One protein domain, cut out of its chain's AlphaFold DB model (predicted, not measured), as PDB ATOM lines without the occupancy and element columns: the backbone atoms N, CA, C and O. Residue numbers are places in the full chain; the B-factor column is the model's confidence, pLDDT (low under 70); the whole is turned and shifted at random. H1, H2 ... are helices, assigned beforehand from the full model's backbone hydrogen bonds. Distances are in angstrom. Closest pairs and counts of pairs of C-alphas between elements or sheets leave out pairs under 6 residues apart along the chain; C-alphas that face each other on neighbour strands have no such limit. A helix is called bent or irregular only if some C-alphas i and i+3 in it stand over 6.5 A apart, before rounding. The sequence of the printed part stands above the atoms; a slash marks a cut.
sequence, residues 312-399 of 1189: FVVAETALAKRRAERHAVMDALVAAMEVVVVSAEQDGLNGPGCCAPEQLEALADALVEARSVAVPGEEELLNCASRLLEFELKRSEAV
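What this domain is: This is residues 312 to 399 of the 1189 residues of the protein "DGK3 protein" of Symbiodinium natans (UniProt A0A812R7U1). One long helix, H1, makes the length of the model, and two shorter helices fold back and forth beside its later part as an up-and-down bundle of three. The first ten residues of H1, 312 to 321, stick out beyond the bundle. The printed part has 88 residues with three named helices, H1, H2 and H3 in chain order, and no named strand; the class is all helix. It is loose, with a radius of gyration of the C-alphas of 16.1 A, and spans 58 by 21 by 17 A.

Where its parts are: H1, residues 312 to 349, runs 56.2 A from C-alpha 312 at (140.191, 179.190, 101.078) to C-alpha 349 at (184.207, 147.791, 116.517). It is neither bent nor irregular, but only just: C-alphas 346 and 349 are 6.1 A apart. H2, residues 357 to 373, is 24.9 A long. H3, residues 379 to 399, is 30.0 A long and ends with C-alpha 399 at (180.861, 139.716, 103.457).

How they stand to each other: H1 touches H2 with residues 326 to 340 alone; the closest C-alphas, of Leu 333 and Ala 366, are 5.0 A apart. This helical hairpin has a shallow tilt of 25 degrees, opposite ways. H2 and H3 form a second hairpin and touch, closest at the C-alphas of Leu 360 and Leu 389, 6.5 A apart, at a shallow tilt of 19 degrees, opposite ways. H1 and H3 only just touch, with 3 pairs of C-alphas within 8 A, through residues 333 to 337 and 385 to 388 alone; the closest C-alphas, of Met 337 and Ala 385, are 6.7 A apart. They run the same way at a shallow tilt of 26 degrees. Every O i to N i+4 pair is within hydrogen-bond range in H3, against 32 of 34 in H1 and 12 of 13 in H2.

The domain as a whole: The two C-alphas farthest apart, of Phe 312 and Gly 351, are 58.4 A apart. Without residues 312 to 321, which stand free, the body spans 44 by 18 by 17 A. The printed part has no cut. The link from H1 to H2 is short and that from H2 to H3 is tight. Mean pLDDT of the printed part is 82.3; residues 344 to 354 are under 70.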
ATOM      1  N   PHE A 312     138.860 179.823 101.105       71.31
ATOM      2  CA  PHE A 312     140.191 179.190 101.078       71.31
ATOM      3  C   PHE A 312     140.582 178.418 102.345       71.31
ATOM      4  O   PHE A 312     141.246 177.392 102.233       71.31
ATOM      5  N   VAL A 313     140.133 178.839 103.534       76.75
ATOM      6  CA  VAL A 313     140.527 178.265 104.840       76.75
ATOM      7  C   VAL A 313     140.392 176.733 104.899       76.75
ATOM      8  O   VAL A 313     141.222 176.059 105.516       76.75
ATOM      9  N   VAL A 314     139.376 176.157 104.245       78.62
ATOM     10  CA  VAL A 314     139.174 174.694 104.199       78.62
ATOM     11  C   VAL A 314     140.233 174.019 103.317       78.62
ATOM     12  O   VAL A 314     140.840 173.031 103.737       78.62
ATOM     13  N   ALA A 315     140.511 174.581 102.139       79.25
ATOM     14  CA  ALA A 315     141.536 174.094 101.217       79.25
ATOM     15  C   ALA A 315     142.960 174.307 101.749       79.25
ATOM     16  O   ALA A 315     143.785 173.405 101.645       79.25
ATOM     17  N   GLU A 316     143.244 175.437 102.399       81.69
ATOM     18  CA  GLU A 316     144.515 175.692 103.087       81.69
ATOM     19  C   GLU A 316     144.750 174.697 104.227       81.69
ATOM     20  O   GLU A 316     145.844 174.149 104.356       81.69
ATOM     21  N   THR A 317     143.716 174.404 105.027       83.88
ATOM     22  CA  THR A 317     143.796 173.406 106.106       83.88
ATOM     23  C   THR A 317     144.033 172.001 105.543       83.88
ATOM     24  O   THR A 317     144.859 171.252 106.076       83.88
ATOM     25  N   ALA A 318     143.368 171.644 104.440       83.38
ATOM     26  CA  ALA A 318     143.592 170.383 103.737       83.38
ATOM     27  C   ALA A 318     145.012 170.291 103.155       83.38
ATOM     28  O   ALA A 318     145.706 169.298 103.378       83.38
ATOM     29  N   LEU A 319     145.485 171.345 102.486       85.81
ATOM     30  CA  LEU A 319     146.826 171.445 101.907       85.81
ATOM     31  C   LEU A 319     147.918 171.357 102.981       85.81
ATOM     32  O   LEU A 319     148.880 170.606 102.826       85.81
ATOM     33  N   ALA A 320     147.755 172.065 104.100       83.00
ATOM     34  CA  ALA A 320     148.660 171.991 105.244       83.00
ATOM     35  C   ALA A 320     148.702 170.578 105.849       83.00
ATOM     36  O   ALA A 320     149.780 170.079 106.175       83.00
ATOM     37  N   LYS A 321     147.549 169.899 105.935       86.19
ATOM     38  CA  LYS A 321     147.454 168.500 106.375       86.19
ATOM     39  C   LYS A 321     148.155 167.543 105.403       86.19
ATOM     40  O   LYS A 321     148.947 166.726 105.862       86.19
ATOM     41  N   ARG A 322     147.948 167.674 104.085       84.31
ATOM     42  CA  ARG A 322     148.649 166.864 103.066       84.31
ATOM     43  C   ARG A 322     150.164 167.071 103.104       84.31
ATOM     44  O   ARG A 322     150.908 166.096 103.091       84.31
ATOM     45  N   ARG A 323     150.625 168.317 103.246       86.75
ATOM     46  CA  ARG A 323     152.053 168.644 103.407       86.75
ATOM     47  C   ARG A 323     152.651 168.031 104.673       86.75
ATOM     48  O   ARG A 323     153.764 167.522 104.627       86.75
ATOM     49  N   ALA A 324     151.915 168.035 105.787       83.38
ATOM     50  CA  ALA A 324     152.348 167.391 107.027       83.38
ATOM     51  C   ALA A 324     152.405 165.854 106.908       83.38
ATOM     52  O   ALA A 324     153.372 165.252 107.370       83.38
ATOM     53  N   GLU A 325     151.419 165.232 106.250       84.94
ATOM     54  CA  GLU A 325     151.423 163.797 105.913       84.94
ATOM     55  C   GLU A 325     152.654 163.442 105.056       84.94
ATOM     56  O   GLU A 325     153.421 162.550 105.414       84.94
ATOM     57  N   ARG A 326     152.911 164.210 103.989       87.94
ATOM     58  CA  ARG A 326     154.064 164.038 103.090       87.94
ATOM     59  C   ARG A 326     155.409 164.202 103.806       87.94
ATOM     60  O   ARG A 326     156.307 163.384 103.623       87.94
ATOM     61  N   HIS A 327     155.555 165.229 104.647       87.12
ATOM     62  CA  HIS A 327     156.781 165.448 105.421       87.12
ATOM     63  C   HIS A 327     157.057 164.307 106.411       87.12
ATOM     64  O   HIS A 327     158.209 163.907 106.542       87.12
ATOM     65  N   ALA A 328     156.029 163.741 107.056       88.56
ATOM     66  CA  ALA A 328     156.207 162.629 107.992       88.56
ATOM     67  C   ALA A 328     156.774 161.366 107.314       88.56
ATOM     68  O   ALA A 328     157.655 160.717 107.877       88.56
ATOM     69  N   VAL A 329     156.330 161.053 106.091       91.44
ATOM     70  CA  VAL A 329     156.875 159.941 105.286       91.44
ATOM     71  C   VAL A 329     158.332 160.210 104.881       91.44
ATOM     72  O   VAL A 329     159.183 159.326 104.976       91.44
ATOM     73  N   MET A 330     158.654 161.441 104.478       90.31
ATOM     74  CA  MET A 330     160.022 161.805 104.081       90.31
ATOM     75  C   MET A 330     160.996 161.815 105.274       90.31
ATOM     76  O   MET A 330     162.125 161.340 105.141       90.31
ATOM     77  N   ASP A 331     160.559 162.263 106.456       90.31
ATOM     78  CA  ASP A 331     161.323 162.136 107.704       90.31
ATOM     79  C   ASP A 331     161.522 160.657 108.100       90.31
ATOM     80  O   ASP A 331     162.602 160.293 108.575       90.31
ATOM     81  N   ALA A 332     160.533 159.784 107.865       91.31
ATOM     82  CA  ALA A 332     160.654 158.344 108.110       91.31
ATOM     83  C   ALA A 332     161.686 157.673 107.182       91.31
ATOM     84  O   ALA A 332     162.507 156.883 107.657       91.31
ATOM     85  N   LEU A 333     161.723 158.039 105.893       94.12
ATOM     86  CA  LEU A 333     162.775 157.596 104.968       94.12
ATOM     87  C   LEU A 333     164.168 158.027 105.451       94.12
ATOM     88  O   LEU A 333     165.089 157.210 105.496       94.12
ATOM     89  N   VAL A 334     164.329 159.294 105.846       93.12
ATOM     90  CA  VAL A 334     165.612 159.803 106.362       93.12
ATOM     91  C   VAL A 334     166.014 159.080 107.651       93.12
ATOM     92  O   VAL A 334     167.183 158.729 107.802       93.12
ATOM     93  N   ALA A 335     165.070 158.778 108.546       90.81
ATOM     94  CA  ALA A 335     165.337 157.998 109.753       90.81
ATOM     95  C   ALA A 335     165.784 156.556 109.437       90.81
ATOM     96  O   ALA A 335     166.737 156.068 110.046       90.81
ATOM     97  N   ALA A 336     165.166 155.889 108.455       90.69
ATOM     98  CA  ALA A 336     165.592 154.561 108.007       90.69
ATOM     99  C   ALA A 336     167.010 154.585 107.400       90.69
ATOM    100  O   ALA A 336     167.829 153.711 107.692       90.69
ATOM    101  N   MET A 337     167.345 155.627 106.627       92.31
ATOM    102  CA  MET A 337     168.710 155.849 106.131       92.31
ATOM    103  C   MET A 337     169.710 156.096 107.274       92.31
ATOM    104  O   MET A 337     170.788 155.500 107.265       92.31
ATOM    105  N   GLU A 338     169.368 156.932 108.267       90.56
ATOM    106  CA  GLU A 338     170.208 157.175 109.453       90.56
ATOM    107  C   GLU A 338     170.472 155.856 110.217       90.56
ATOM    108  O   GLU A 338     171.618 155.590 110.580       90.56
ATOM    109  N   VAL A 339     169.469 154.982 110.388       88.44
ATOM    110  CA  VAL A 339     169.627 153.664 111.044       88.44
ATOM    111  C   VAL A 339     170.570 152.735 110.274       88.44
ATOM    112  O   VAL A 339     171.470 152.148 110.881       88.44
ATOM    113  N   VAL A 340     170.410 152.612 108.951       86.56
ATOM    114  CA  VAL A 340     171.264 151.738 108.123       86.56
ATOM    115  C   VAL A 340     172.722 152.213 108.136       86.56
ATOM    116  O   VAL A 340     173.622 151.397 108.347       86.56
ATOM    117  N   VAL A 341     172.965 153.524 108.008       84.94
ATOM    118  CA  VAL A 341     174.321 154.103 108.086       84.94
ATOM    119  C   VAL A 341     174.939 153.902 109.472       84.94
ATOM    120  O   VAL A 341     176.083 153.462 109.570       84.94
ATOM    121  N   VAL A 342     174.195 154.152 110.554       82.12
ATOM    122  CA  VAL A 342     174.713 153.980 111.923       82.12
ATOM    123  C   VAL A 342     175.031 152.511 112.228       82.12
ATOM    124  O   VAL A 342     176.046 152.242 112.869       82.12
ATOM    125  N   SER A 343     174.237 151.555 111.733       74.25
ATOM    126  CA  SER A 343     174.586 150.129 111.838       74.25
ATOM    127  C   SER A 343     175.879 149.821 111.077       74.25
ATOM    128  O   SER A 343     176.779 149.189 111.628       74.25
ATOM    129  N   ALA A 344     176.011 150.328 109.845       67.50
ATOM    130  CA  ALA A 344     177.188 150.121 109.004       67.50
ATOM    131  C   ALA A 344     178.490 150.699 109.595       67.50
ATOM    132  O   ALA A 344     179.567 150.185 109.282       67.50
ATOM    133  N   GLU A 345     178.402 151.734 110.441       66.12
ATOM    134  CA  GLU A 345     179.534 152.304 111.184       66.12
ATOM    135  C   GLU A 345     179.860 151.535 112.481       66.12
ATOM    136  O   GLU A 345     181.038 151.353 112.803       66.12
ATOM    137  N   GLN A 346     178.856 151.061 113.231       62.06
ATOM    138  CA  GLN A 346     179.069 150.387 114.523       62.06
ATOM    139  C   GLN A 346     179.738 149.006 114.396       62.06
ATOM    140  O   GLN A 346     180.517 148.624 115.276       62.06
ATOM    141  N   ASP A 347     179.527 148.298 113.281       57.28
ATOM    142  CA  ASP A 347     180.195 147.019 112.982       57.28
ATOM    143  C   ASP A 347     181.737 147.133 112.966       57.28
ATOM    144  O   ASP A 347     182.446 146.170 113.275       57.28
ATOM    145  N   GLY A 348     182.283 148.335 112.727       48.22
ATOM    146  CA  GLY A 348     183.725 148.615 112.758       48.22
ATOM    147  C   GLY A 348     184.423 148.367 114.106       48.22
ATOM    148  O   GLY A 348     185.652 148.431 114.166       48.22
ATOM    149  N   LEU A 349     183.675 148.086 115.180       42.03
ATOM    150  CA  LEU A 349     184.207 147.791 116.517       42.03
ATOM    151  C   LEU A 349     184.124 146.311 116.930       42.03
ATOM    152  O   LEU A 349     184.939 145.888 117.748       42.03
ATOM    153  N   ASN A 350     183.183 145.531 116.380       39.84
ATOM    154  CA  ASN A 350     182.850 144.187 116.888       39.84
ATOM    155  C   ASN A 350     183.058 143.037 115.883       39.84
ATOM    156  O   ASN A 350     183.003 141.875 116.282       39.84
ATOM    157  N   GLY A 351     183.349 143.320 114.608       52.47
ATOM    158  CA  GLY A 351     183.700 142.305 113.604       52.47
ATOM    159  C   GLY A 351     182.852 142.386 112.329       52.47
ATOM    160  O   GLY A 351     182.085 143.328 112.167       52.47
ATOM    161  N   PRO A 352     182.981 141.420 111.398       53.03
ATOM    162  CA  PRO A 352     182.291 141.438 110.106       53.03
ATOM    163  C   PRO A 352     180.814 141.020 110.229       53.03
ATOM    164  O   PRO A 352     180.386 140.011 109.657       53.03
ATOM    165  N   GLY A 353     180.057 141.811 110.990       55.41
ATOM    166  CA  GLY A 353     178.611 141.919 110.876       55.41
ATOM    167  C   GLY A 353     178.205 142.574 109.553       55.41
ATOM    168  O   GLY A 353     179.036 142.989 108.739       55.41
ATOM    169  N   CYS A 354     176.903 142.607 109.316       61.62
ATOM    170  CA  CYS A 354     176.273 143.365 108.243       61.62
ATOM    171  C   CYS A 354     175.012 144.001 108.834       61.62
ATOM    172  O   CYS A 354     174.450 143.432 109.773       61.62
ATOM    173  N   CYS A 355     174.523 145.096 108.240       73.69
ATOM    174  CA  CYS A 355     173.216 145.664 108.576       73.69
ATOM    175  C   CYS A 355     172.153 144.555 108.646       73.69
ATOM    176  O   CYS A 355     172.113 143.668 107.782       73.69
ATOM    177  N   ALA A 356     171.323 144.581 109.690       79.44
ATOM    178  CA  ALA A 356     170.332 143.539 109.916       79.44
ATOM    179  C   ALA A 356     169.319 143.522 108.752       79.44
ATOM    180  O   ALA A 356     168.944 144.600 108.282       79.44
ATOM    181  N   PRO A 357     168.843 142.347 108.289       80.12
ATOM    182  CA  PRO A 357     167.863 142.272 107.200       80.12
ATOM    183  C   PRO A 357     166.641 143.162 107.453       80.12
ATOM    184  O   PRO A 357     166.282 143.954 106.591       80.12
ATOM    185  N   GLU A 358     166.134 143.147 108.687       84.19
ATOM    186  CA  GLU A 358     165.033 143.978 109.192       84.19
ATOM    187  C   GLU A 358     165.239 145.492 108.955       84.19
ATOM    188  O   GLU A 358     164.286 146.219 108.692       84.19
ATOM    189  N   GLN A 359     166.482 145.988 109.013       88.12
ATOM    190  CA  GLN A 359     166.807 147.403 108.772       88.12
ATOM    191  C   GLN A 359     166.833 147.744 107.276       88.12
ATOM    192  O   GLN A 359     166.486 148.859 106.889       88.12
ATOM    193  N   LEU A 360     167.257 146.796 106.435       88.62
ATOM    194  CA  LEU A 360     167.268 146.956 104.978       88.62
ATOM    195  C   LEU A 360     165.854 146.808 104.398       88.62
ATOM    196  O   LEU A 360     165.503 147.536 103.475       88.62
ATOM    197  N   GLU A 361     165.031 145.937 104.983       89.94
ATOM    198  CA  GLU A 361     163.594 145.822 104.713       89.94
ATOM    199  C   GLU A 361     162.863 147.114 105.119       89.94
ATOM    200  O   GLU A 361     162.201 147.718 104.279       89.94
ATOM    201  N   ALA A 362     163.095 147.643 106.328       91.56
ATOM    202  CA  ALA A 362     162.518 148.925 106.752       91.56
ATOM    203  C   ALA A 362     162.934 150.118 105.861       91.56
ATOM    204  O   ALA A 362     162.125 151.012 105.608       91.56
ATOM    205  N   LEU A 363     164.174 150.139 105.350       93.62
ATOM    206  CA  LEU A 363     164.615 151.138 104.367       93.62
ATOM    207  C   LEU A 363     163.949 150.938 102.994       93.62
ATOM    208  O   LEU A 363     163.660 151.923 102.317       93.62
ATOM    209  N   ALA A 364     163.694 149.696 102.576       94.00
ATOM    210  CA  ALA A 364     162.981 149.401 101.336       94.00
ATOM    211  C   ALA A 364     161.511 149.849 101.407       94.00
ATOM    212  O   ALA A 364     161.048 150.541 100.499       94.00
ATOM    213  N   ASP A 365     160.812 149.533 102.498       94.44
ATOM    214  CA  ASP A 365     159.410 149.912 102.710       94.44
ATOM    215  C   ASP A 365     159.244 151.437 102.773       94.44
ATOM    216  O   ASP A 365     158.445 152.006 102.025       94.44
ATOM    217  N   ALA A 366     160.068 152.129 103.572       94.06
ATOM    218  CA  ALA A 366     160.041 153.593 103.660       94.06
ATOM    219  C   ALA A 366     160.382 154.275 102.319       94.06
ATOM    220  O   ALA A 366     159.871 155.353 102.015       94.06
ATOM    221  N   LEU A 367     161.219 153.649 101.481       94.38
ATOM    222  CA  LEU A 367     161.536 154.133 100.136       94.38
ATOM    223  C   LEU A 367     160.374 153.930  99.150       94.38
ATOM    224  O   LEU A 367     160.183 154.766  98.265       94.38
ATOM    225  N   VAL A 368     159.588 152.859  99.289       94.75
ATOM    226  CA  VAL A 368     158.353 152.657  98.512       94.75
ATOM    227  C   VAL A 368     157.288 153.676  98.925       94.75
ATOM    228  O   VAL A 368     156.696 154.312  98.053       94.75
ATOM    229  N   GLU A 369     157.091 153.893 100.228       91.56
ATOM    230  CA  GLU A 369     156.127 154.876 100.739       91.56
ATOM    231  C   GLU A 369     156.502 156.302 100.297       91.56
ATOM    232  O   GLU A 369     155.690 156.989  99.675       91.56
ATOM    233  N   ALA A 370     157.763 156.713 100.481       92.19
ATOM    234  CA  ALA A 370     158.268 158.015 100.036       92.19
ATOM    235  C   ALA A 370     158.124 158.231  98.520       92.19
ATOM    236  O   ALA A 370     157.707 159.304  98.085       92.19
ATOM    237  N   ARG A 371     158.388 157.204  97.697       91.56
ATOM    238  CA  ARG A 371     158.175 157.267  96.238       91.56
ATOM    239  C   ARG A 371     156.709 157.469  95.841       91.56
ATOM    240  O   ARG A 371     156.472 157.958  94.742       91.56
ATOM    241  N   SER A 372     155.748 157.121  96.700       86.12
ATOM    242  CA  SER A 372     154.315 157.317  96.433       86.12
ATOM    243  C   SER A 372     153.803 158.733  96.734       86.12
ATOM    244  O   SER A 372     152.734 159.099  96.250       86.12
ATOM    245  N   VAL A 373     154.565 159.537  97.491       86.75
ATOM    246  CA  VAL A 373     154.176 160.899  97.919       86.75
ATOM    247  C   VAL A 373     155.150 162.004  97.482       86.75
ATOM    248  O   VAL A 373     154.934 163.171  97.805       86.75
ATOM    249  N   ALA A 374     156.231 161.660  96.782       84.69
ATOM    250  CA  ALA A 374     157.276 162.601  96.381       84.69
ATOM    251  C   ALA A 374     156.823 163.609  95.312       84.69
ATOM    252  O   ALA A 374     156.018 163.290  94.436       84.69
ATOM    253  N   VAL A 375     157.404 164.811  95.347       81.75
ATOM    254  CA  VAL A 375     157.167 165.871  94.350       81.75
ATOM    255  C   VAL A 375     158.404 166.123  93.468       81.75
ATOM    256  O   VAL A 375     159.524 165.772  93.860       81.75
ATOM    257  N   PRO A 376     158.247 166.731  92.270       73.44
ATOM    258  CA  PRO A 376     159.375 167.067  91.402       73.44
ATOM    259  C   PRO A 376     160.463 167.864  92.136       73.44
ATOM    260  O   PRO A 376     160.181 168.863  92.795       73.44
ATOM    261  N   GLY A 377     161.712 167.407  92.015       74.69
ATOM    262  CA  GLY A 377     162.873 167.952  92.730       74.69
ATOM    263  C   GLY A 377     163.356 167.113  93.923       74.69
ATOM    264  O   GLY A 377     164.502 167.264  94.333       74.69
ATOM    265  N   GLU A 378     162.556 166.174  94.441       82.94
ATOM    266  CA  GLU A 378     162.960 165.302  95.566       82.94
ATOM    267  C   GLU A 378     163.696 164.018  95.123       82.94
ATOM    268  O   GLU A 378     164.149 163.219  95.950       82.94
ATOM    269  N   GLU A 379     163.879 163.833  93.812       85.75
ATOM    270  CA  GLU A 379     164.509 162.653  93.207       85.75
ATOM    271  C   GLU A 379     165.927 162.371  93.724       85.75
ATOM    272  O   GLU A 379     166.303 161.205  93.852       85.75
ATOM    273  N   GLU A 380     166.723 163.396  94.051       84.81
ATOM    274  CA  GLU A 380     168.088 163.201  94.566       84.81
ATOM    275  C   GLU A 380     168.106 162.412  95.884       84.81
ATOM    276  O   GLU A 380     168.961 161.540  96.063       84.81
ATOM    277  N   LEU A 381     167.143 162.663  96.779       85.75
ATOM    278  CA  LEU A 381     167.035 161.967  98.062       85.75
ATOM    279  C   LEU A 381     166.593 160.513  97.857       85.75
ATOM    280  O   LEU A 381     167.229 159.596  98.380       85.75
ATOM    281  N   LEU A 382     165.570 160.293  97.027       90.50
ATOM    282  CA  LEU A 382     165.081 158.953  96.680       90.50
ATOM    283  C   LEU A 382     166.166 158.115  95.988       90.50
ATOM    284  O   LEU A 382     166.314 156.922  96.264       90.50
ATOM    285  N   ASN A 383     166.960 158.731  95.111       89.75
ATOM    286  CA  ASN A 383     168.071 158.077  94.425       89.75
ATOM    287  C   ASN A 383     169.257 157.814  95.369       89.75
ATOM    288  O   ASN A 383     169.888 156.762  95.255       89.75
ATOM    289  N   CYS A 384     169.531 158.688  96.344       91.56
ATOM    290  CA  CYS A 384     170.496 158.406  97.414       91.56
ATOM    291  C   CYS A 384     170.058 157.225  98.293       91.56
ATOM    292  O   CYS A 384     170.858 156.317  98.517       91.56
ATOM    293  N   ALA A 385     168.796 157.190  98.729       90.75
ATOM    294  CA  ALA A 385     168.227 156.073  99.485       90.75
ATOM    295  C   ALA A 385     168.304 154.748  98.707       90.75
ATOM    296  O   ALA A 385     168.760 153.735  99.237       90.75
ATOM    297  N   SER A 386     167.944 154.778  97.418       93.75
ATOM    298  CA  SER A 386     168.009 153.610  96.526       93.75
ATOM    299  C   SER A 386     169.440 153.069  96.397       93.75
ATOM    300  O   SER A 386     169.659 151.865  96.511       93.75
ATOM    301  N   ARG A 387     170.429 153.958  96.216       92.62
ATOM    302  CA  ARG A 387     171.854 153.591  96.122       92.62
ATOM    303  C   ARG A 387     172.416 153.052  97.438       92.62
ATOM    304  O   ARG A 387     173.227 152.134  97.398       92.62
ATOM    305  N   LEU A 388     171.997 153.600  98.583       90.38
ATOM    306  CA  LEU A 388     172.392 153.108  99.909       90.38
ATOM    307  C   LEU A 388     171.902 151.669 100.128       90.38
ATOM    308  O   LEU A 388     172.693 150.802 100.491       90.38
ATOM    309  N   LEU A 389     170.623 151.412  99.841       91.31
ATOM    310  CA  LEU A 389     170.018 150.082  99.939       91.31
ATOM    311  C   LEU A 389     170.709 149.072  99.005       91.31
ATOM    312  O   LEU A 389     171.101 147.991  99.441       91.31
ATOM    313  N   GLU A 390     170.925 149.436  97.737       90.56
ATOM    314  CA  GLU A 390     171.613 148.583  96.758       90.56
ATOM    315  C   GLU A 390     173.066 148.271  97.167       90.56
ATOM    316  O   GLU A 390     173.529 147.135  97.024       90.56
ATOM    317  N   PHE A 391     173.787 149.266  97.695       88.50
ATOM    318  CA  PHE A 391     175.158 149.107  98.175       88.50
ATOM    319  C   PHE A 391     175.237 148.161  99.378       88.50
ATOM    320  O   PHE A 391     176.058 147.244  99.374       88.50
ATOM    321  N   GLU A 392     174.373 148.335 100.381       85.50
ATOM    322  CA  GLU A 392     174.401 147.513 101.595       85.50
ATOM    323  C   GLU A 392     173.951 146.068 101.358       85.50
ATOM    324  O   GLU A 392     174.558 145.145 101.905       85.50
ATOM    325  N   LEU A 393     172.984 145.836 100.465       84.62
ATOM    326  CA  LEU A 393     172.633 144.484 100.018       84.62
ATOM    327  C   LEU A 393     173.848 143.783  99.381       84.62
ATOM    328  O   LEU A 393     174.227 142.685  99.802       84.62
ATOM    329  N   LYS A 394     174.539 144.451  98.445       83.50
ATOM    330  CA  LYS A 394     175.763 143.928  97.806       83.50
ATOM    331  C   LYS A 394     176.911 143.724  98.804       83.50
ATOM    332  O   LYS A 394     177.629 142.724  98.715       83.50
ATOM    333  N   ARG A 395     177.082 144.628  99.777       81.56
ATOM    334  CA  ARG A 395     178.091 144.512 100.849       81.56
ATOM    335  C   ARG A 395     177.803 143.301 101.744       81.56
ATOM    336  O   ARG A 395     178.711 142.510 101.998       81.56
ATOM    337  N   SER A 396     176.543 143.107 102.138       75.75
ATOM    338  CA  SER A 396     176.068 141.967 102.938       75.75
ATOM    339  C   SER A 396     176.326 140.623 102.245       75.75
ATOM    340  O   SER A 396     176.859 139.690 102.854       75.75
ATOM    341  N   GLU A 397     176.039 140.513 100.945       78.62
ATOM    342  CA  GLU A 397     176.361 139.318 100.154       78.62
ATOM    343  C   GLU A 397     177.871 139.058 100.050       78.62
ATOM    344  O   GLU A 397     178.321 137.924 100.254       78.62
ATOM    345  N   ALA A 398     178.671 140.095  99.787       77.88
ATOM    346  CA  ALA A 398     180.122 139.978  99.665       77.88
ATOM    347  C   ALA A 398     180.789 139.533 100.980       77.88
ATOM    348  O   ALA A 398     181.637 138.633 100.966       77.88
ATOM    349  N   VAL A 399     180.373 140.097 102.119       74.19
ATOM    350  CA  VAL A 399     180.861 139.716 103.457       74.19
ATOM    351  C   VAL A 399     180.421 138.294 103.817       74.19
ATOM    352  O   VAL A 399     181.251 137.489 104.247       74.19
TER     353      VAL A 399